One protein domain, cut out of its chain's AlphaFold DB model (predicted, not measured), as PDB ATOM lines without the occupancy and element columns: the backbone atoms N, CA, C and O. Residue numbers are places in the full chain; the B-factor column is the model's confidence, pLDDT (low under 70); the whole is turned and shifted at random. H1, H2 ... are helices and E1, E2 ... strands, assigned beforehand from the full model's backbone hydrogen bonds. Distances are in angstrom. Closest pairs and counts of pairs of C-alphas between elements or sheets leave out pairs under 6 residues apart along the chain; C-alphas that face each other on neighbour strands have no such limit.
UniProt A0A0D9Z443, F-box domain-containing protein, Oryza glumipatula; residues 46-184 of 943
ATOM      1  N   PRO A  46     108.571 165.599  66.840       70.88
ATOM      2  CA  PRO A  46     108.406 164.208  66.436       70.88
ATOM      3  C   PRO A  46     109.153 163.219  67.339       70.88
ATOM      4  O   PRO A  46     110.255 163.512  67.806       70.88
ATOM      5  N   ILE A  47     108.567 162.038  67.562       74.56
ATOM      6  CA  ILE A  47     109.115 161.006  68.454       74.56
ATOM      7  C   ILE A  47     109.989 160.021  67.672       74.56
ATOM      8  O   ILE A  47     109.573 159.441  66.667       74.56
ATOM      9  N   LEU A  48     111.196 159.812  68.183       76.31
ATOM     10  CA  LEU A  48     112.163 158.827  67.736       76.31
ATOM     11  C   LEU A  48     112.204 157.673  68.744       76.31
ATOM     12  O   LEU A  48     112.665 157.855  69.871       76.31
ATOM     13  N   GLU A  49     111.734 156.495  68.351       78.81
ATOM     14  CA  GLU A  49     111.686 155.321  69.223       78.81
ATOM     15  C   GLU A  49     112.899 154.428  68.973       78.81
ATOM     16  O   GLU A  49     113.104 153.937  67.863       78.81
ATOM     17  N   LEU A  50     113.702 154.184  70.012       78.69
ATOM     18  CA  LEU A  50     114.783 153.206  69.929       78.69
ATOM     19  C   LEU A  50     114.204 151.774  69.961       78.69
ATOM     20  O   LEU A  50     113.529 151.412  70.928       78.69
ATOM     21  N   PRO A  51     114.480 150.934  68.946       75.12
ATOM     22  CA  PRO A  51     114.059 149.534  68.904       75.12
ATOM     23  C   PRO A  51     114.417 148.723  70.158       75.12
ATOM     24  O   PRO A  51     115.402 148.979  70.840       75.12
ATOM     25  N   SER A  52     113.663 147.663  70.448       71.88
ATOM     26  CA  SER A  52     113.919 146.841  71.641       71.88
ATOM     27  C   SER A  52     115.187 145.975  71.551       71.88
ATOM     28  O   SER A  52     115.693 145.537  72.574       71.88
ATOM     29  N   ASN A  53     115.722 145.681  70.366       64.75
ATOM     30  CA  ASN A  53     116.891 144.809  70.224       64.75
ATOM     31  C   ASN A  53     117.848 145.390  69.191       64.75
ATOM     32  O   ASN A  53     117.403 145.744  68.099       64.75
ATOM     33  N   ALA A  54     119.135 145.458  69.531       67.31
ATOM     34  CA  ALA A  54     120.157 145.938  68.618       67.31
ATOM     35  C   ALA A  54     121.412 145.060  68.636       67.31
ATOM     36  O   ALA A  54     121.965 144.733  69.689       67.31
ATOM     37  N   ARG A  55     121.890 144.728  67.432       73.00
ATOM     38  CA  ARG A  55     123.214 144.120  67.203       73.00
ATOM     39  C   ARG A  55     124.318 145.162  66.981       73.00
ATOM     40  O   ARG A  55     125.470 144.786  66.771       73.00
ATOM     41  N   THR A  56     123.963 146.444  67.014       80.62
ATOM     42  CA  THR A  56     124.874 147.572  66.817       80.62
ATOM     43  C   THR A  56     125.852 147.695  67.984       80.62
ATOM     44  O   THR A  56     125.490 147.525  69.147       80.62
ATOM     45  N   THR A  57     127.114 147.988  67.669       85.00
ATOM     46  CA  THR A  57     128.176 148.231  68.656       85.00
ATOM     47  C   THR A  57     128.312 149.712  68.988       85.00
ATOM     48  O   THR A  57     128.681 150.052  70.106       85.00
ATOM     49  N   SER A  58     127.989 150.596  68.041       87.38
ATOM     50  CA  SER A  58     128.038 152.044  68.227       87.38
ATOM     51  C   SER A  58     126.803 152.713  67.643       87.38
ATOM     52  O   SER A  58     126.466 152.498  66.474       87.38
ATOM     53  N   ILE A  59     126.173 153.571  68.442       88.31
ATOM     54  CA  ILE A  59     125.048 154.411  68.030       88.31
ATOM     55  C   ILE A  59     125.414 155.870  68.294       88.31
ATOM     56  O   ILE A  59     125.691 156.247  69.431       88.31
ATOM     57  N   GLU A  60     125.379 156.696  67.250       87.75
ATOM     58  CA  GLU A  60     125.536 158.145  67.354       87.75
ATOM     59  C   GLU A  60     124.317 158.857  66.766       87.75
ATOM     60  O   GLU A  60     124.068 158.807  65.560       87.75
ATOM     61  N   LEU A  61     123.567 159.551  67.620       86.56
ATOM     62  CA  LEU A  61     122.390 160.326  67.242       86.56
ATOM     63  C   LEU A  61     122.632 161.795  67.582       86.56
ATOM     64  O   LEU A  61     122.875 162.141  68.736       86.56
ATOM     65  N   ARG A  62     122.570 162.666  66.572       82.38
ATOM     66  CA  ARG A  62     122.616 164.124  66.741       82.38
ATOM     67  C   ARG A  62     121.368 164.736  66.117       82.38
ATOM     68  O   ARG A  62     121.336 164.902  64.903       82.38
ATOM     69  N   LEU A  63     120.325 165.011  66.900       76.44
ATOM     70  CA  LEU A  63     118.982 165.293  66.367       76.44
ATOM     71  C   LEU A  63     118.253 166.414  67.138       76.44
ATOM     72  O   LEU A  63     117.425 166.126  67.996       76.44
ATOM     73  N   SER A  64     118.496 167.685  66.779       69.94
ATOM     74  CA  SER A  64     117.937 168.883  67.456       69.94
ATOM     75  C   SER A  64     116.415 168.992  67.464       69.94
ATOM     76  O   SER A  64     115.862 169.649  68.340       69.94
ATOM     77  N   SER A  65     115.747 168.352  66.506       68.62
ATOM     78  CA  SER A  65     114.310 168.519  66.258       68.62
ATOM     79  C   SER A  65     113.494 167.259  66.572       68.62
ATOM     80  O   SER A  65     112.416 167.094  66.014       68.62
ATOM     81  N   PHE A  66     113.998 166.346  67.411       72.19
ATOM     82  CA  PHE A  66     113.314 165.095  67.767       72.19
ATOM     83  C   PHE A  66     113.248 164.888  69.284       72.19
ATOM     84  O   PHE A  66     114.174 165.243  70.022       72.19
ATOM     85  N   ARG A  67     112.160 164.255  69.737       75.81
ATOM     86  CA  ARG A  67     112.038 163.672  71.076       75.81
ATOM     87  C   ARG A  67     112.507 162.224  71.063       75.81
ATOM     88  O   ARG A  67     112.042 161.445  70.241       75.81
ATOM     89  N   LEU A  68     113.413 161.852  71.960       79.44
ATOM     90  CA  LEU A  68     113.862 160.472  72.111       79.44
ATOM     91  C   LEU A  68     112.951 159.715  73.065       79.44
ATOM     92  O   LEU A  68     112.812 160.100  74.227       79.44
ATOM     93  N   ARG A  69     112.434 158.581  72.596       82.38
ATOM     94  CA  ARG A  69     111.734 157.605  73.418       82.38
ATOM     95  C   ARG A  69     112.536 156.313  73.497       82.38
ATOM     96  O   ARG A  69     112.865 155.679  72.493       82.38
ATOM     97  N   LEU A  70     112.871 155.939  74.726       81.94
ATOM     98  CA  LEU A  70     113.601 154.714  75.036       81.94
ATOM     99  C   LEU A  70     112.635 153.519  75.101       81.94
ATOM    100  O   LEU A  70     111.468 153.695  75.462       81.94
ATOM    101  N   PRO A  71     113.089 152.293  74.790       78.00
ATOM    102  CA  PRO A  71     112.223 151.125  74.784       78.00
ATOM    103  C   PRO A  71     111.730 150.811  76.200       78.00
ATOM    104  O   PRO A  71     112.509 150.516  77.107       78.00
ATOM    105  N   VAL A  72     110.407 150.822  76.374       70.25
ATOM    106  CA  VAL A  72     109.752 150.544  77.665       70.25
ATOM    107  C   VAL A  72     109.710 149.040  77.966       70.25
ATOM    108  O   VAL A  72     109.643 148.644  79.130       70.25
ATOM    109  N   SER A  73     109.830 148.177  76.947       70.38
ATOM    110  CA  SER A  73     109.786 146.721  77.131       70.38
ATOM    111  C   SER A  73     110.950 146.196  77.992       70.38
ATOM    112  O   SER A  73     112.115 146.473  77.693       70.38
ATOM    113  N   PRO A  74     110.701 145.389  79.039       62.56
ATOM    114  CA  PRO A  74     111.758 144.752  79.833       62.56
ATOM    115  C   PRO A  74     112.555 143.698  79.045       62.56
ATOM    116  O   PRO A  74     113.641 143.309  79.463       62.56
ATOM    117  N   SER A  75     112.055 143.252  77.885       65.25
ATOM    118  CA  SER A  75     112.793 142.376  76.967       65.25
ATOM    119  C   SER A  75     113.829 143.109  76.110       65.25
ATOM    120  O   SER A  75     114.519 142.457  75.324       65.25
ATOM    121  N   ALA A  76     113.937 144.438  76.229       74.81
ATOM    122  CA  ALA A  76     114.873 145.197  75.423       74.81
ATOM    123  C   ALA A  76     116.329 144.890  75.811       74.81
ATOM    124  O   ALA A  76     116.689 144.976  76.986       74.81
ATOM    125  N   ARG A  77     117.164 144.515  74.835       77.31
ATOM    126  CA  ARG A  77     118.559 144.102  75.054       77.31
ATOM    127  C   ARG A  77     119.481 144.617  73.954       77.31
ATOM    128  O   ARG A  77     119.265 144.361  72.775       77.31
ATOM    129  N   TYR A  78     120.545 145.290  74.372       83.38
ATOM    130  CA  TYR A  78     121.602 145.854  73.537       83.38
ATOM    131  C   TYR A  78     122.928 145.159  73.879       83.38
ATOM    132  O   TYR A  78     123.863 145.759  74.405       83.38
ATOM    133  N   GLU A  79     123.002 143.848  73.630       81.38
ATOM    134  CA  GLU A  79     124.104 142.989  74.106       81.38
ATOM    135  C   GLU A  79     125.461 143.289  73.445       81.38
ATOM    136  O   GLU A  79     126.508 142.923  73.985       81.38
ATOM    137  N   ALA A  80     125.456 143.938  72.277       84.44
ATOM    138  CA  ALA A  80     126.658 144.297  71.526       84.44
ATOM    139  C   ALA A  80     127.083 145.766  71.696       84.44
ATOM    140  O   ALA A  80     128.198 146.101  71.299       84.44
ATOM    141  N   LEU A  81     126.232 146.622  72.273       88.00
ATOM    142  CA  LEU A  81     126.447 148.069  72.311       88.00
ATOM    143  C   LEU A  81     127.589 148.427  73.268       88.00
ATOM    144  O   LEU A  81     127.495 148.184  74.470       88.00
ATOM    145  N   THR A  82     128.655 149.015  72.727       90.12
ATOM    146  CA  THR A  82     129.830 149.487  73.469       90.12
ATOM    147  C   THR A  82     129.894 151.005  73.560       90.12
ATOM    148  O   THR A  82     130.440 151.517  74.535       90.12
ATOM    149  N   GLU A  83     129.324 151.716  72.583       91.06
ATOM    150  CA  GLU A  83     129.355 153.180  72.502       91.06
ATOM    151  C   GLU A  83     127.959 153.748  72.213       91.06
ATOM    152  O   GLU A  83     127.302 153.367  71.240       91.06
ATOM    153  N   LEU A  84     127.512 154.682  73.053       91.69
ATOM    154  CA  LEU A  84     126.259 155.412  72.877       91.69
ATOM    155  C   LEU A  84     126.533 156.914  72.955       91.69
ATOM    156  O   LEU A  84     126.997 157.413  73.978       91.69
ATOM    157  N   ASN A  85     126.234 157.628  71.873       90.31
ATOM    158  CA  ASN A  85     126.444 159.064  71.762       90.31
ATOM    159  C   ASN A  85     125.130 159.758  71.403       90.31
ATOM    160  O   ASN A  85     124.608 159.588  70.300       90.31
ATOM    161  N   LEU A  86     124.596 160.525  72.347       88.88
ATOM    162  CA  LEU A  86     123.333 161.243  72.217       88.88
ATOM    163  C   LEU A  86     123.609 162.742  72.294       88.88
ATOM    164  O   LEU A  86     124.046 163.249  73.331       88.88
ATOM    165  N   ARG A  87     123.349 163.467  71.203       85.50
ATOM    166  CA  ARG A  87     123.593 164.912  71.135       85.50
ATOM    167  C   ARG A  87     122.372 165.689  70.674       85.50
ATOM    168  O   ARG A  87     121.743 165.343  69.679       85.50
ATOM    169  N   SER A  88     122.124 166.804  71.352       72.69
ATOM    170  CA  SER A  88     121.145 167.821  70.992       72.69
ATOM    171  C   SER A  88     119.765 167.219  70.777       72.69
ATOM    172  O   SER A  88     119.229 167.372  69.703       72.69
ATOM    173  N   MET A  89     119.210 166.491  71.744       73.44
ATOM    174  CA  MET A  89     117.888 165.854  71.643       73.44
ATOM    175  C   MET A  89     117.031 166.228  72.854       73.44
ATOM    176  O   MET A  89     117.566 166.597  73.899       73.44
ATOM    177  N   CYS A  90     115.709 166.136  72.726       75.44
ATOM    178  CA  CYS A  90     114.772 166.334  73.835       75.44
ATOM    179  C   CYS A  90     114.324 164.967  74.377       75.44
ATOM    180  O   CYS A  90     114.003 164.087  73.581       75.44
ATOM    181  N   PHE A  91     114.309 164.749  75.694       73.12
ATOM    182  CA  PHE A  91     113.700 163.540  76.262       73.12
ATOM    183  C   PHE A  91     112.194 163.707  76.442       73.12
ATOM    184  O   PHE A  91     111.704 164.772  76.815       73.12
ATOM    185  N   ASP A  92     111.466 162.627  76.190       68.25
ATOM    186  CA  ASP A  92     110.031 162.539  76.430       68.25
ATOM    187  C   ASP A  92     109.769 162.075  77.879       68.25
ATOM    188  O   ASP A  92     109.441 160.915  78.115       68.25
ATOM    189  N   GLU A  93     110.018 162.948  78.871       59.00
ATOM    190  CA  GLU A  93     109.791 162.648  80.307       59.00
ATOM    191  C   GLU A  93     108.323 162.871  80.754       59.00
ATOM    192  O   GLU A  93     107.961 162.507  81.871       59.00
ATOM    193  N   GLU A  94     107.461 163.455  79.910       54.12
ATOM    194  CA  GLU A  94     106.110 163.910  80.298       54.12
ATOM    195  C   GLU A  94     105.017 162.823  80.232       54.12
ATOM    196  O   GLU A  94     103.934 163.015  80.788       54.12
ATOM    197  N   GLU A  95     105.280 161.660  79.625       53.69
ATOM    198  CA  GLU A  95     104.335 160.534  79.616       53.69
ATOM    199  C   GLU A  95     104.552 159.583  80.804       53.69
ATOM    200  O   GLU A  95     105.632 159.022  81.017       53.69
ATOM    201  N   ALA A  96     103.482 159.340  81.567       43.78
ATOM    202  CA  ALA A  96     103.470 158.382  82.666       43.78
ATOM    203  C   ALA A  96     103.875 156.975  82.177       43.78
ATOM    204  O   ALA A  96     103.120 156.312  81.469       43.78
ATOM    205  N   GLY A  97     105.064 156.507  82.581       55.00
ATOM    206  CA  GLY A  97     105.602 155.187  82.220       55.00
ATOM    207  C   GLY A  97     106.804 155.202  81.266       55.00
ATOM    208  O   GLY A  97     107.313 154.127  80.937       55.00
ATOM    209  N   ALA A  98     107.287 156.375  80.844       65.31
ATOM    210  CA  ALA A  98     108.537 156.489  80.095       65.31
ATOM    211  C   ALA A  98     109.733 155.969  80.920       65.31
ATOM    212  O   ALA A  98     109.880 156.267  82.107       65.31
ATOM    213  N   ARG A  99     110.598 155.159  80.293       74.75
ATOM    214  CA  ARG A  99     111.817 154.639  80.929       74.75
ATOM    215  C   ARG A  99     112.889 155.728  80.956       74.75
ATOM    216  O   ARG A  99     113.153 156.342  79.924       74.75
ATOM    217  N   THR A 100     113.554 155.915  82.095       81.31
ATOM    218  CA  THR A 100     114.658 156.879  82.205       81.31
ATOM    219  C   THR A 100     115.896 156.405  81.431       81.31
ATOM    220  O   THR A 100     116.109 155.203  81.233       81.31
ATOM    221  N   LEU A 101     116.762 157.338  81.012       84.31
ATOM    222  CA  LEU A 101     118.050 156.988  80.390       84.31
ATOM    223  C   LEU A 101     118.913 156.130  81.324       84.31
ATOM    224  O   LEU A 101     119.573 155.191  80.877       84.31
ATOM    225  N   GLY A 102     118.854 156.433  82.619       82.75
ATOM    226  CA  GLY A 102     119.521 155.680  83.668       82.75
ATOM    227  C   GLY A 102     119.113 154.209  83.699       82.75
ATOM    228  O   GLY A 102     119.964 153.319  83.604       82.75
ATOM    229  N   ASP A 103     117.804 153.950  83.733       83.62
ATOM    230  CA  ASP A 103     117.251 152.595  83.719       83.62
ATOM    231  C   ASP A 103     117.599 151.859  82.426       83.62
ATOM    232  O   ASP A 103     117.959 150.683  82.455       83.62
ATOM    233  N   PHE A 104     117.527 152.536  81.278       85.56
ATOM    234  CA  PHE A 104     117.883 151.950  79.987       85.56
ATOM    235  C   PHE A 104     119.345 151.491  79.942       85.56
ATOM    236  O   PHE A 104     119.620 150.346  79.581       85.56
ATOM    237  N   VAL A 105     120.289 152.343  80.347       85.75
ATOM    238  CA  VAL A 105     121.713 151.981  80.360       85.75
ATOM    239  C   VAL A 105     121.975 150.850  81.357       85.75
ATOM    240  O   VAL A 105     122.653 149.881  81.016       85.75
ATOM    241  N   SER A 106     121.384 150.937  82.549       84.88
ATOM    242  CA  SER A 106     121.608 149.983  83.642       84.88
ATOM    243  C   SER A 106     121.016 148.595  83.361       84.88
ATOM    244  O   SER A 106     121.568 147.589  83.800       84.88
ATOM    245  N   THR A 107     119.905 148.513  82.620       83.00
ATOM    246  CA  THR A 107     119.180 147.245  82.389       83.00
ATOM    247  C   THR A 107     119.374 146.656  80.994       83.00
ATOM    248  O   THR A 107     119.373 145.432  80.847       83.00
ATOM    249  N   CYS A 108     119.547 147.488  79.963       84.00
ATOM    250  CA  CYS A 108     119.559 147.034  78.571       84.00
ATOM    251  C   CYS A 108     120.955 146.951  77.955       84.00
ATOM    252  O   CYS A 108     121.102 146.246  76.956       84.00
ATOM    253  N   CYS A 109     121.964 147.638  78.504       88.12
ATOM    254  CA  CYS A 109     123.256 147.844  77.838       88.12
ATOM    255  C   CYS A 109     124.436 147.219  78.620       88.12
ATOM    256  O   CYS A 109     125.291 147.942  79.136       88.12
ATOM    257  N   PRO A 110     124.544 145.877  78.698       86.75
ATOM    258  CA  PRO A 110     125.491 145.190  79.587       86.75
ATOM    259  C   PRO A 110     126.967 145.303  79.176       86.75
ATOM    260  O   PRO A 110     127.837 144.851  79.914       86.75
ATOM    261  N   ARG A 111     127.273 145.834  77.985       89.94
ATOM    262  CA  ARG A 111     128.646 146.001  77.470       89.94
ATOM    263  C   ARG A 111     128.997 147.451  77.145       89.94
ATOM    264  O   ARG A 111     130.021 147.687  76.504       89.94
ATOM    265  N   LEU A 112     128.166 148.405  77.571       92.50
ATOM    266  CA  LEU A 112     128.376 149.814  77.268       92.50
ATOM    267  C   LEU A 112     129.615 150.321  78.003       92.50
ATOM    268  O   LEU A 112     129.599 150.413  79.225       92.50
ATOM    269  N   ARG A 113     130.663 150.653  77.248       93.94
ATOM    270  CA  ARG A 113     131.931 151.171  77.772       93.94
ATOM    271  C   ARG A 113     131.976 152.686  77.759       93.94
ATOM    272  O   ARG A 113     132.558 153.266  78.665       93.94
ATOM    273  N   LYS A 114     131.354 153.316  76.762       95.44
ATOM    274  CA  LYS A 114     131.388 154.764  76.580       95.44
ATOM    275  C   LYS A 114     129.990 155.342  76.391       95.44
ATOM    276  O   LYS A 114     129.260 154.924  75.489       95.44
ATOM    277  N   LEU A 115     129.647 156.322  77.222       94.81
ATOM    278  CA  LEU A 115     128.409 157.091  77.134       94.81
ATOM    279  C   LEU A 115     128.734 158.579  76.991       94.81
ATOM    280  O   LEU A 115     129.251 159.193  77.922       94.81
ATOM    281  N   GLU A 116     128.401 159.159  75.840       92.62
ATOM    282  CA  GLU A 116     128.496 160.601  75.604       92.62
ATOM    283  C   GLU A 116     127.100 161.220  75.510       92.62
ATOM    284  O   GLU A 116     126.264 160.822  74.694       92.62
ATOM    285  N   ILE A 117     126.871 162.240  76.325       90.19
ATOM    286  CA  ILE A 117     125.649 163.032  76.391       90.19
ATOM    287  C   ILE A 117     126.026 164.488  76.118       90.19
ATOM    288  O   ILE A 117     126.893 165.048  76.792       90.19
ATOM    289  N   TRP A 118     125.379 165.121  75.139       86.50
ATOM    290  CA  TRP A 118     125.660 166.513  74.789       86.50
ATOM    291  C   TRP A 118     124.388 167.323  74.549       86.50
ATOM    292  O   TRP A 118     123.718 167.116  73.547       86.50
ATOM    293  N   GLY A 119     124.076 168.305  75.390       75.19
ATOM    294  CA  GLY A 119     122.990 169.255  75.138       75.19
ATOM    295  C   GLY A 119     121.607 168.610  75.098       75.19
ATOM    296  O   GLY A 119     120.810 168.958  74.228       75.19
ATOM    297  N   LEU A 120     121.347 167.633  75.974       75.75
ATOM    298  CA  LEU A 120     120.037 166.987  76.058       75.75
ATOM    299  C   LEU A 120     119.082 167.855  76.889       75.75
ATOM    300  O   LEU A 120     119.410 168.215  78.020       75.75
ATOM    301  N   LYS A 121     117.927 168.200  76.308       75.56
ATOM    302  CA  LYS A 121     116.858 168.985  76.953       75.56
ATOM    303  C   LYS A 121     115.906 168.062  77.722       75.56
ATOM    304  O   LYS A 121     115.713 166.914  77.314       75.56
ATOM    305  N   LYS A 122     115.301 168.572  78.798       75.69
ATOM    306  CA  LYS A 122     114.374 167.861  79.703       75.69
ATOM    307  C   LYS A 122     114.967 166.660  80.459       75.69
ATOM    308  O   LYS A 122     114.218 165.974  81.131       75.69
ATOM    309  N   LEU A 123     116.279 166.409  80.406       79.25
ATOM    310  CA  LEU A 123     116.918 165.366  81.223       79.25
ATOM    311  C   LEU A 123     117.140 165.890  82.648       79.25
ATOM    312  O   LEU A 123     118.157 166.530  82.919       79.25
ATOM    313  N   THR A 124     116.197 165.631  83.553       80.81
ATOM    314  CA  THR A 124     116.235 166.188  84.918       80.81
ATOM    315  C   THR A 124     117.106 165.372  85.873       80.81
ATOM    316  O   THR A 124     117.788 165.932  86.741       80.81
ATOM    317  N   GLN A 125     117.127 164.044  85.713       85.81
ATOM    318  CA  GLN A 125     117.888 163.125  86.560       85.81
ATOM    319  C   GLN A 125     118.583 162.037  85.736       85.81
ATOM    320  O   GLN A 125     118.003 161.463  84.816       85.81
ATOM    321  N   LEU A 126     119.819 161.701  86.106       88.81
ATOM    322  CA  LEU A 126     120.578 160.602  85.517       88.81
ATOM    323  C   LEU A 126     121.126 159.699  86.624       88.81
ATOM    324  O   LEU A 126     122.057 160.077  87.329       88.81
ATOM    325  N   VAL A 127     120.537 158.509  86.770       90.38
ATOM    326  CA  VAL A 127     120.948 157.487  87.746       90.38
ATOM    327  C   VAL A 127     121.504 156.276  86.997       90.38
ATOM    328  O   VAL A 127     120.761 155.582  86.312       90.38
ATOM    329  N   LEU A 128     122.806 156.027  87.093       91.81
ATOM    330  CA  LEU A 128     123.498 154.954  86.381       91.81
ATOM    331  C   LEU A 128     123.981 153.892  87.367       91.81
ATOM    332  O   LEU A 128     124.773 154.190  88.252       91.81
ATOM    333  N   CYS A 129     123.561 152.646  87.167       90.88
ATOM    334  CA  CYS A 129     124.015 151.479  87.920       90.88
ATOM    335  C   CYS A 129     124.530 150.430  86.928       90.88
ATOM    336  O   CYS A 129     123.756 149.625  86.412       90.88
ATOM    337  N   THR A 130     125.826 150.456  86.613       89.38
ATOM    338  CA  THR A 130     126.402 149.587  85.572       89.38
ATOM    339  C   THR A 130     127.855 149.234  85.848       89.38
ATOM    340  O   THR A 130     128.672 150.098  86.136       89.38
ATOM    341  N   GLU A 131     128.215 147.960  85.706       90.75
ATOM    342  CA  GLU A 131     129.606 147.518  85.858       90.75
ATOM    343  C   GLU A 131     130.435 147.694  84.581       90.75
ATOM    344  O   GLU A 131     131.657 147.632  84.641       90.75
ATOM    345  N   ALA A 132     129.814 147.901  83.419       91.56
ATOM    346  CA  ALA A 132     130.520 147.873  82.136       91.56
ATOM    347  C   ALA A 132     131.129 149.221  81.713       91.56
ATOM    348  O   ALA A 132     131.998 149.241  80.842       91.56
ATOM    349  N   LEU A 133     130.661 150.327  82.299       95.25
ATOM    350  CA  LEU A 133     130.986 151.681  81.853       95.25
ATOM    351  C   LEU A 133     132.410 152.080  82.259       95.25
ATOM    352  O   LEU A 133     132.745 152.047  83.439       95.25
ATOM    353  N   GLU A 134     133.218 152.483  81.278       95.12
ATOM    354  CA  GLU A 134     134.617 152.907  81.427       95.12
ATOM    355  C   GLU A 134     134.771 154.436  81.269       95.12
ATOM    356  O   GLU A 134     135.605 155.041  81.948       95.12
ATOM    357  N   GLU A 135     133.948 155.072  80.428       95.81
ATOM    358  CA  GLU A 135     133.973 156.509  80.115       95.81
ATOM    359  C   GLU A 135     132.552 157.103  80.103       95.81
ATOM    360  O   GLU A 135     131.657 156.605  79.412       95.81
ATOM    361  N   LEU A 136     132.352 158.189  80.854       95.75
ATOM    362  CA  LEU A 136     131.099 158.943  80.908       95.75
ATOM    363  C   LEU A 136     131.367 160.426  80.680       95.75
ATOM    364  O   LEU A 136     132.037 161.049  81.497       95.75
ATOM    365  N   ASP A 137     130.760 160.996  79.644       92.56
ATOM    366  CA  ASP A 137     130.829 162.423  79.338       92.56
ATOM    367  C   ASP A 137     129.428 163.040  79.304       92.56
ATOM    368  O   ASP A 137     128.610 162.699  78.450       92.56
ATOM    369  N   VAL A 138     129.157 163.995  80.195       90.38
ATOM    370  CA  VAL A 138     127.895 164.746  80.258       90.38
ATOM    371  C   VAL A 138     128.172 166.229  80.037       90.38
ATOM    372  O   VAL A 138     128.717 166.920  80.898       90.38
ATOM    373  N   ASN A 139     127.783 166.740  78.871       86.25
ATOM    374  CA  ASN A 139     128.106 168.094  78.430       86.25
ATOM    375  C   ASN A 139     126.838 168.889  78.088       86.25
ATOM    376  O   ASN A 139     125.944 168.374  77.431       86.25
ATOM    377  N   TYR A 140     126.766 170.161  78.475       76.94
ATOM    378  CA  TYR A 140     125.728 171.138  78.108       76.94
ATOM    379  C   TYR A 140     124.262 170.728  78.384       76.94
ATOM    380  O   TYR A 140     123.347 171.325  77.823       76.94
ATOM    381  N   SER A 141     124.013 169.739  79.248       77.06
ATOM    382  CA  SER A 141     122.662 169.324  79.671       77.06
ATOM    383  C   SER A 141     122.186 170.165  80.860       77.06
ATOM    384  O   SER A 141     122.244 169.733  82.009       77.06
ATOM    385  N   ASN A 142     121.763 171.399  80.587       73.69
ATOM    386  CA  ASN A 142     121.516 172.424  81.615       73.69
ATOM    387  C   ASN A 142     120.258 172.189  82.483       73.69
ATOM    388  O   ASN A 142     120.060 172.906  83.465       73.69
ATOM    389  N   ASP A 143     119.423 171.203  82.142       76.81
ATOM    390  CA  ASP A 143     118.233 170.818  82.919       76.81
ATOM    391  C   ASP A 143     118.536 169.797  84.028       76.81
ATOM    392  O   ASP A 143     117.687 169.547  84.884       76.81
ATOM    393  N   LEU A 144     119.747 169.228  84.041       81.12
ATOM    394  CA  LEU A 144     120.140 168.181  84.979       81.12
ATOM    395  C   LEU A 144     120.232 168.722  86.415       81.12
ATOM    396  O   LEU A 144     121.006 169.636  86.696       81.12
ATOM    397  N   GLN A 145     119.476 168.115  87.331       83.50
ATOM    398  CA  GLN A 145     119.437 168.447  88.764       83.50
ATOM    399  C   GLN A 145     120.047 167.346  89.642       83.50
ATOM    400  O   GLN A 145     120.546 167.621  90.733       83.50
ATOM    401  N   LYS A 146     120.034 166.089  89.183       87.19
ATOM    402  CA  LYS A 146     120.623 164.955  89.910       87.19
ATOM    403  C   LYS A 146     121.437 164.063  88.977       87.19
ATOM    404  O   LYS A 146     120.914 163.579  87.979       87.19
ATOM    405  N   LEU A 147     122.684 163.791  89.348       90.06
ATOM    406  CA  LEU A 147     123.563 162.813  88.714       90.06
ATOM    407  C   LEU A 147     124.040 161.815  89.771       90.06
ATOM    408  O   LEU A 147     124.755 162.193  90.691       90.06
ATOM    409  N   ASP A 148     123.652 160.553  89.648       91.38
ATOM    410  CA  ASP A 148     124.053 159.481  90.562       91.38
ATOM    411  C   ASP A 148     124.669 158.343  89.747       91.38
ATOM    412  O   ASP A 148     124.013 157.781  88.873       91.38
ATOM    413  N   VAL A 149     125.950 158.051  89.955       93.00
ATOM    414  CA  VAL A 149     126.715 157.108  89.132       93.00
ATOM    415  C   VAL A 149     127.349 156.056  90.023       93.00
ATOM    416  O   VAL A 149     128.347 156.312  90.692       93.00
ATOM    417  N   ASN A 150     126.806 154.848  89.982       93.56
ATOM    418  CA  ASN A 150     127.398 153.643  90.536       93.56
ATOM    419  C   ASN A 150     127.978 152.792  89.402       93.56
ATOM    420  O   ASN A 150     127.277 151.990  88.777       93.56
ATOM    421  N   ALA A 151     129.262 153.013  89.118       93.00
ATOM    422  CA  ALA A 151     129.969 152.364  88.025       93.00
ATOM    423  C   ALA A 151     131.379 151.933  88.461       93.00
ATOM    424  O   ALA A 151     132.316 152.734  88.402       93.00
ATOM    425  N   PRO A 152     131.564 150.674  88.915       92.31
ATOM    426  CA  PRO A 152     132.811 150.252  89.544       92.31
ATOM    427  C   PRO A 152     134.044 150.315  88.629       92.31
ATOM    428  O   PRO A 152     135.139 150.594  89.113       92.31
ATOM    429  N   ASN A 153     133.859 150.090  87.323       93.25
ATOM    430  CA  ASN A 153     134.926 150.089  86.316       93.25
ATOM    431  C   ASN A 153     135.098 151.442  85.597       93.25
ATOM    432  O   ASN A 153     135.867 151.525  84.639       93.25
ATOM    433  N   LEU A 154     134.412 152.500  86.047       95.12
ATOM    434  CA  LEU A 154     134.512 153.825  85.435       95.12
ATOM    435  C   LEU A 154     135.907 154.411  85.671       95.12
ATOM    436  O   LEU A 154     136.339 154.543  86.815       95.12
ATOM    437  N   ARG A 155     136.590 154.787  84.586       94.31
ATOM    438  CA  ARG A 155     137.955 155.335  84.596       94.31
ATOM    439  C   ARG A 155     137.988 156.825  84.289       94.31
ATOM    440  O   ARG A 155     138.808 157.533  84.873       94.31
ATOM    441  N   VAL A 156     137.112 157.291  83.399       95.00
ATOM    442  CA  VAL A 156     137.056 158.684  82.941       95.00
ATOM    443  C   VAL A 156     135.656 159.249  83.160       95.00
ATOM    444  O   VAL A 156     134.669 158.670  82.706       95.00
ATOM    445  N   LEU A 157     135.581 160.390  83.843       94.19
ATOM    446  CA  LEU A 157     134.341 161.126  84.066       94.19
ATOM    447  C   LEU A 157     134.482 162.577  83.600       94.19
ATOM    448  O   LEU A 157     135.196 163.360  84.229       94.19
ATOM    449  N   GLY A 158     133.753 162.950  82.554       91.94
ATOM    450  CA  GLY A 158     133.624 164.318  82.073       91.94
ATOM    451  C   GLY A 158     132.268 164.938  82.406       91.94
ATOM    452  O   GLY A 158     131.219 164.384  82.083       91.94
ATOM    453  N   ILE A 159     132.259 166.115  83.036       88.94
ATOM    454  CA  ILE A 159     131.038 166.884  83.322       88.94
ATOM    455  C   ILE A 159     131.266 168.359  82.978       88.94
ATOM    456  O   ILE A 159     131.981 169.070  83.688       88.94
ATOM    457  N   LYS A 160     130.630 168.854  81.910       85.50
ATOM    458  CA  LYS A 160     130.735 170.261  81.471       85.50
ATOM    459  C   LYS A 160     129.351 170.887  81.371       85.50
ATOM    460  O   LYS A 160     128.653 170.669  80.390       85.50
ATOM    461  N   LEU A 161     128.937 171.659  82.372       78.50
ATOM    462  CA  LEU A 161     127.562 172.168  82.490       78.50
ATOM    463  C   LEU A 161     127.533 173.692  82.646       78.50
ATOM    464  O   LEU A 161     128.378 174.259  83.339       78.50
ATOM    465  N   PHE A 162     126.538 174.339  82.031       69.38
ATOM    466  CA  PHE A 162     126.309 175.787  82.085       69.38
ATOM    467  C   PHE A 162     124.913 176.088  82.653       69.38
ATOM    468  O   PHE A 162     123.983 176.430  81.931       69.38
ATOM    469  N   ILE A 163     124.769 175.950  83.968       61.50
ATOM    470  CA  ILE A 163     123.537 176.166  84.735       61.50
ATOM    471  C   ILE A 163     123.613 177.565  85.369       61.50
ATOM    472  O   ILE A 163     124.009 177.719  86.523       61.50
ATOM    473  N   ILE A 164     123.301 178.606  84.596       52.72
ATOM    474  CA  ILE A 164     123.237 179.986  85.102       52.72
ATOM    475  C   ILE A 164     121.770 180.373  85.284       52.72
ATOM    476  O   ILE A 164     120.996 180.278  84.330       52.72
ATOM    477  N   SER A 165     121.405 180.875  86.460       45.69
ATOM    478  CA  SER A 165     120.198 181.682  86.618       45.69
ATOM    479  C   SER A 165     120.508 183.084  86.088       45.69
ATOM    480  O   SER A 165     121.335 183.799  86.657       45.69
ATOM    481  N   LEU A 166     119.922 183.485  84.954       39.41
ATOM    482  CA  LEU A 166     120.023 184.881  84.519       39.41
ATOM    483  C   LEU A 166     119.377 185.756  85.610       39.41
ATOM    484  O   LEU A 166     118.227 185.495  85.963       39.41
ATOM    485  N   PRO A 167     120.053 186.805  86.123       39.09
ATOM    486  CA  PRO A 167     119.545 187.604  87.245       39.09
ATOM    487  C   PRO A 167     118.254 188.380  86.941       39.09
ATOM    488  O   PRO A 167     117.758 189.095  87.800       39.09
ATOM    489  N   LEU A 168     117.745 188.304  85.710       40.34
ATOM    490  CA  LEU A 168     116.666 189.148  85.211       40.34
ATOM    491  C   LEU A 168     115.314 188.435  85.091       40.34
ATOM    492  O   LEU A 168     114.345 189.116  84.773       40.34
ATOM    493  N   ILE A 169     115.224 187.111  85.300       42.94
ATOM    494  CA  ILE A 169     113.988 186.378  84.954       42.94
ATOM    495  C   ILE A 169     113.354 185.609  86.120       42.94
ATOM    496  O   ILE A 169     112.133 185.533  86.150       42.94
ATOM    497  N   ASP A 170     114.093 185.108  87.116       40.28
ATOM    498  CA  ASP A 170     113.423 184.489  88.272       40.28
ATOM    499  C   ASP A 170     114.346 184.341  89.494       40.28
ATOM    500  O   ASP A 170     115.173 183.424  89.555       40.28
ATOM    501  N   GLU A 171     114.191 185.218  90.495       42.69
ATOM    502  CA  GLU A 171     114.897 185.128  91.789       42.69
ATOM    503  C   GLU A 171     114.554 183.836  92.569       42.69
ATOM    504  O   GLU A 171     115.242 183.501  93.535       42.69
ATOM    505  N   ASN A 172     113.542 183.067  92.134       41.75
ATOM    506  CA  ASN A 172     113.129 181.805  92.756       41.75
ATOM    507  C   ASN A 172     113.643 180.529  92.064       41.75
ATOM    508  O   ASN A 172     113.437 179.431  92.589       41.75
ATOM    509  N   SER A 173     114.354 180.626  90.936       49.69
ATOM    510  CA  SER A 173     114.908 179.454  90.242       49.69
ATOM    511  C   SER A 173     116.197 178.936  90.912       49.69
ATOM    512  O   SER A 173     117.305 179.021  90.386       49.69
ATOM    513  N   ASN A 174     116.063 178.367  92.116       51.56
ATOM    514  CA  ASN A 174     117.131 177.653  92.830       51.56
ATOM    515  C   ASN A 174     117.452 176.312  92.133       51.56
ATOM    516  O   ASN A 174     117.132 175.241  92.653       51.56
ATOM    517  N   LYS A 175     118.078 176.338  90.951       61.53
ATOM    518  CA  LYS A 175     118.569 175.111  90.305       61.53
ATOM    519  C   LYS A 175     119.758 174.561  91.105       61.53
ATOM    520  O   LYS A 175     120.853 175.115  91.084       61.53
ATOM    521  N   HIS A 176     119.513 173.483  91.846       74.69
ATOM    522  CA  HIS A 176     120.496 172.778  92.666       74.69
ATOM    523  C   HIS A 176     120.947 171.495  91.963       74.69
ATOM    524  O   HIS A 176     120.098 170.674  91.618       74.69
ATOM    525  N   LEU A 177     122.258 171.304  91.779       80.75
ATOM    526  CA  LEU A 177     122.810 170.076  91.199       80.75
ATOM    527  C   LEU A 177     123.396 169.177  92.296       80.75
ATOM    528  O   LEU A 177     124.319 169.580  93.005       80.75
ATOM    529  N   VAL A 178     122.887 167.949  92.407       86.19
ATOM    530  CA  VAL A 178     123.419 166.901  93.296       86.19
ATOM    531  C   VAL A 178     124.188 165.876  92.470       86.19
ATOM    532  O   VAL A 178     123.621 165.287  91.552       86.19
ATOM    533  N   VAL A 179     125.454 165.631  92.814       87.75
ATOM    534  CA  VAL A 179     126.328 164.656  92.148       87.75
ATOM    535  C   VAL A 179     126.809 163.604  93.150       87.75
ATOM    536  O   VAL A 179     127.549 163.926  94.079       87.75
ATOM    537  N   GLY A 180     126.413 162.345  92.959       90.19
ATOM    538  CA  GLY A 180     126.876 161.178  93.713       90.19
ATOM    539  C   GLY A 180     127.652 160.220  92.812       90.19
ATOM    540  O   GLY A 180     127.165 159.852  91.749       90.19
ATOM    541  N   ILE A 181     128.877 159.845  93.191       91.38
ATOM    542  CA  ILE A 181     129.739 158.972  92.378       91.38
ATOM    543  C   ILE A 181     130.341 157.855  93.239       91.38
ATOM    544  O   ILE A 181     131.079 158.100  94.199       91.38
ATOM    545  N   VAL A 182     130.073 156.614  92.839       92.94
ATOM    546  CA  VAL A 182     130.677 155.376  93.339       92.94
ATOM    547  C   VAL A 182     131.460 154.740  92.184       92.94
ATOM    548  O   VAL A 182     130.925 153.958  91.401       92.94
ATOM    549  N   ALA A 183     132.736 155.113  92.065       91.75
ATOM    550  CA  ALA A 183     133.650 154.644  91.022       91.75
ATOM    551  C   ALA A 183     135.076 154.472  91.599       91.75
ATOM    552  O   ALA A 183     135.867 155.414  91.575       91.75
ATOM    553  N   PRO A 184     135.425 153.301  92.163       91.12
ATOM    554  CA  PRO A 184     136.723 153.047  92.785       91.12
ATOM    555  C   PRO A 184     137.888 153.027  91.788       91.12
ATOM    556  O   PRO A 184     139.018 153.321  92.168       91.12
TER     557      PRO A 184
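This is residues 46 to 184 of the 943 residues of the protein "F-box domain-containing protein" of Oryza glumipatula (UniProt A0A0D9Z443). The chain is wound in stacked turns, a solenoid whose one long side is the five-strand sheet E2 E4 E5 E7 E9. The other side is a looser row, with the pair E1 and E3 at one end, H1 next to E6, and the sheet E6 E8 E10 at the other end; residues 166 to 172 of the link from E9 to E10 stick out as a loop. The printed part has 139 residues with one named helix and ten named strands, in the order E1 E2 E3 E4 H1 E5 E6 E7 E8 E9 E10, and neighbour strands are parallel in each of the three sheets. The class is mostly strand, though under half of the residues are in named elements. The whole is compact, with a radius of gyration of the C-alphas of 15.1 A and spans of 49 by 39 by 25 A.

E1, residues 47 to 49, begins at C-alpha 47 (109.115, 161.006, 68.454). E2, residues 58 to 62, is 13.3 A long; E3 is residues 67 to 69, and E4, residues 83 to 87, is 13.1 A. H1, residues 101 to 108, is 10.2 A long and begins at C-alpha 101 (118.050, 156.988, 80.390). E5, residues 114 to 118, E6, residues 125 to 129, and E8, residues 146 to 150, are 13.2 A each; E7, residues 135 to 139, is 13.1 A. E9, residues 156 to 162, and E10, residues 176 to 182, are the longest at 20.2 A; E10 ends at C-alpha 182 (130.677, 155.376, 93.339).

In the largest sheet E2 and E9 are the edge strands. N 59 and O 83 of E2 and E4 are 3.0 A apart, N 116 and O 84 of E5 and E4 2.9 A, N 117 and O 137 of E5 and E7 2.8 A, and N 138 and O 158 of E7 and E9 2.8 A, within hydrogen-bond range. E4, H1 and E5 form a strand-helix-strand unit, two parallel neighbour strands with a helix between, with a right-handed crossover. H1 is not on this sheet but is on the sheet E6 E8 E10, at the sheet's level with a height of 2.2 A; the closest C-alphas of H1 and E6, Gly 102 and Val 127, are 4.7 A apart. Every O i to N i+4 pair of H1 is within hydrogen-bond range. N 128 and O 148 of E6 and E8 are 2.8 A apart, as are N 147 and O 178 of E8 and E10. In the third sheet N 48 of E1 and O 67 of E3 are 2.8 A apart. E5 and E6 are apart, and so are E1 and H1.

The C-alphas farthest apart, Arg 55 and Leu 168, are 48.9 A apart. The printed part has no cut. The links E3 to E4, E4 to H1 and E9 to E10 are long. Mean pLDDT of the printed part is 78.9; 27 residues are under 70, among them residues 92 to 98 and 162 to 175.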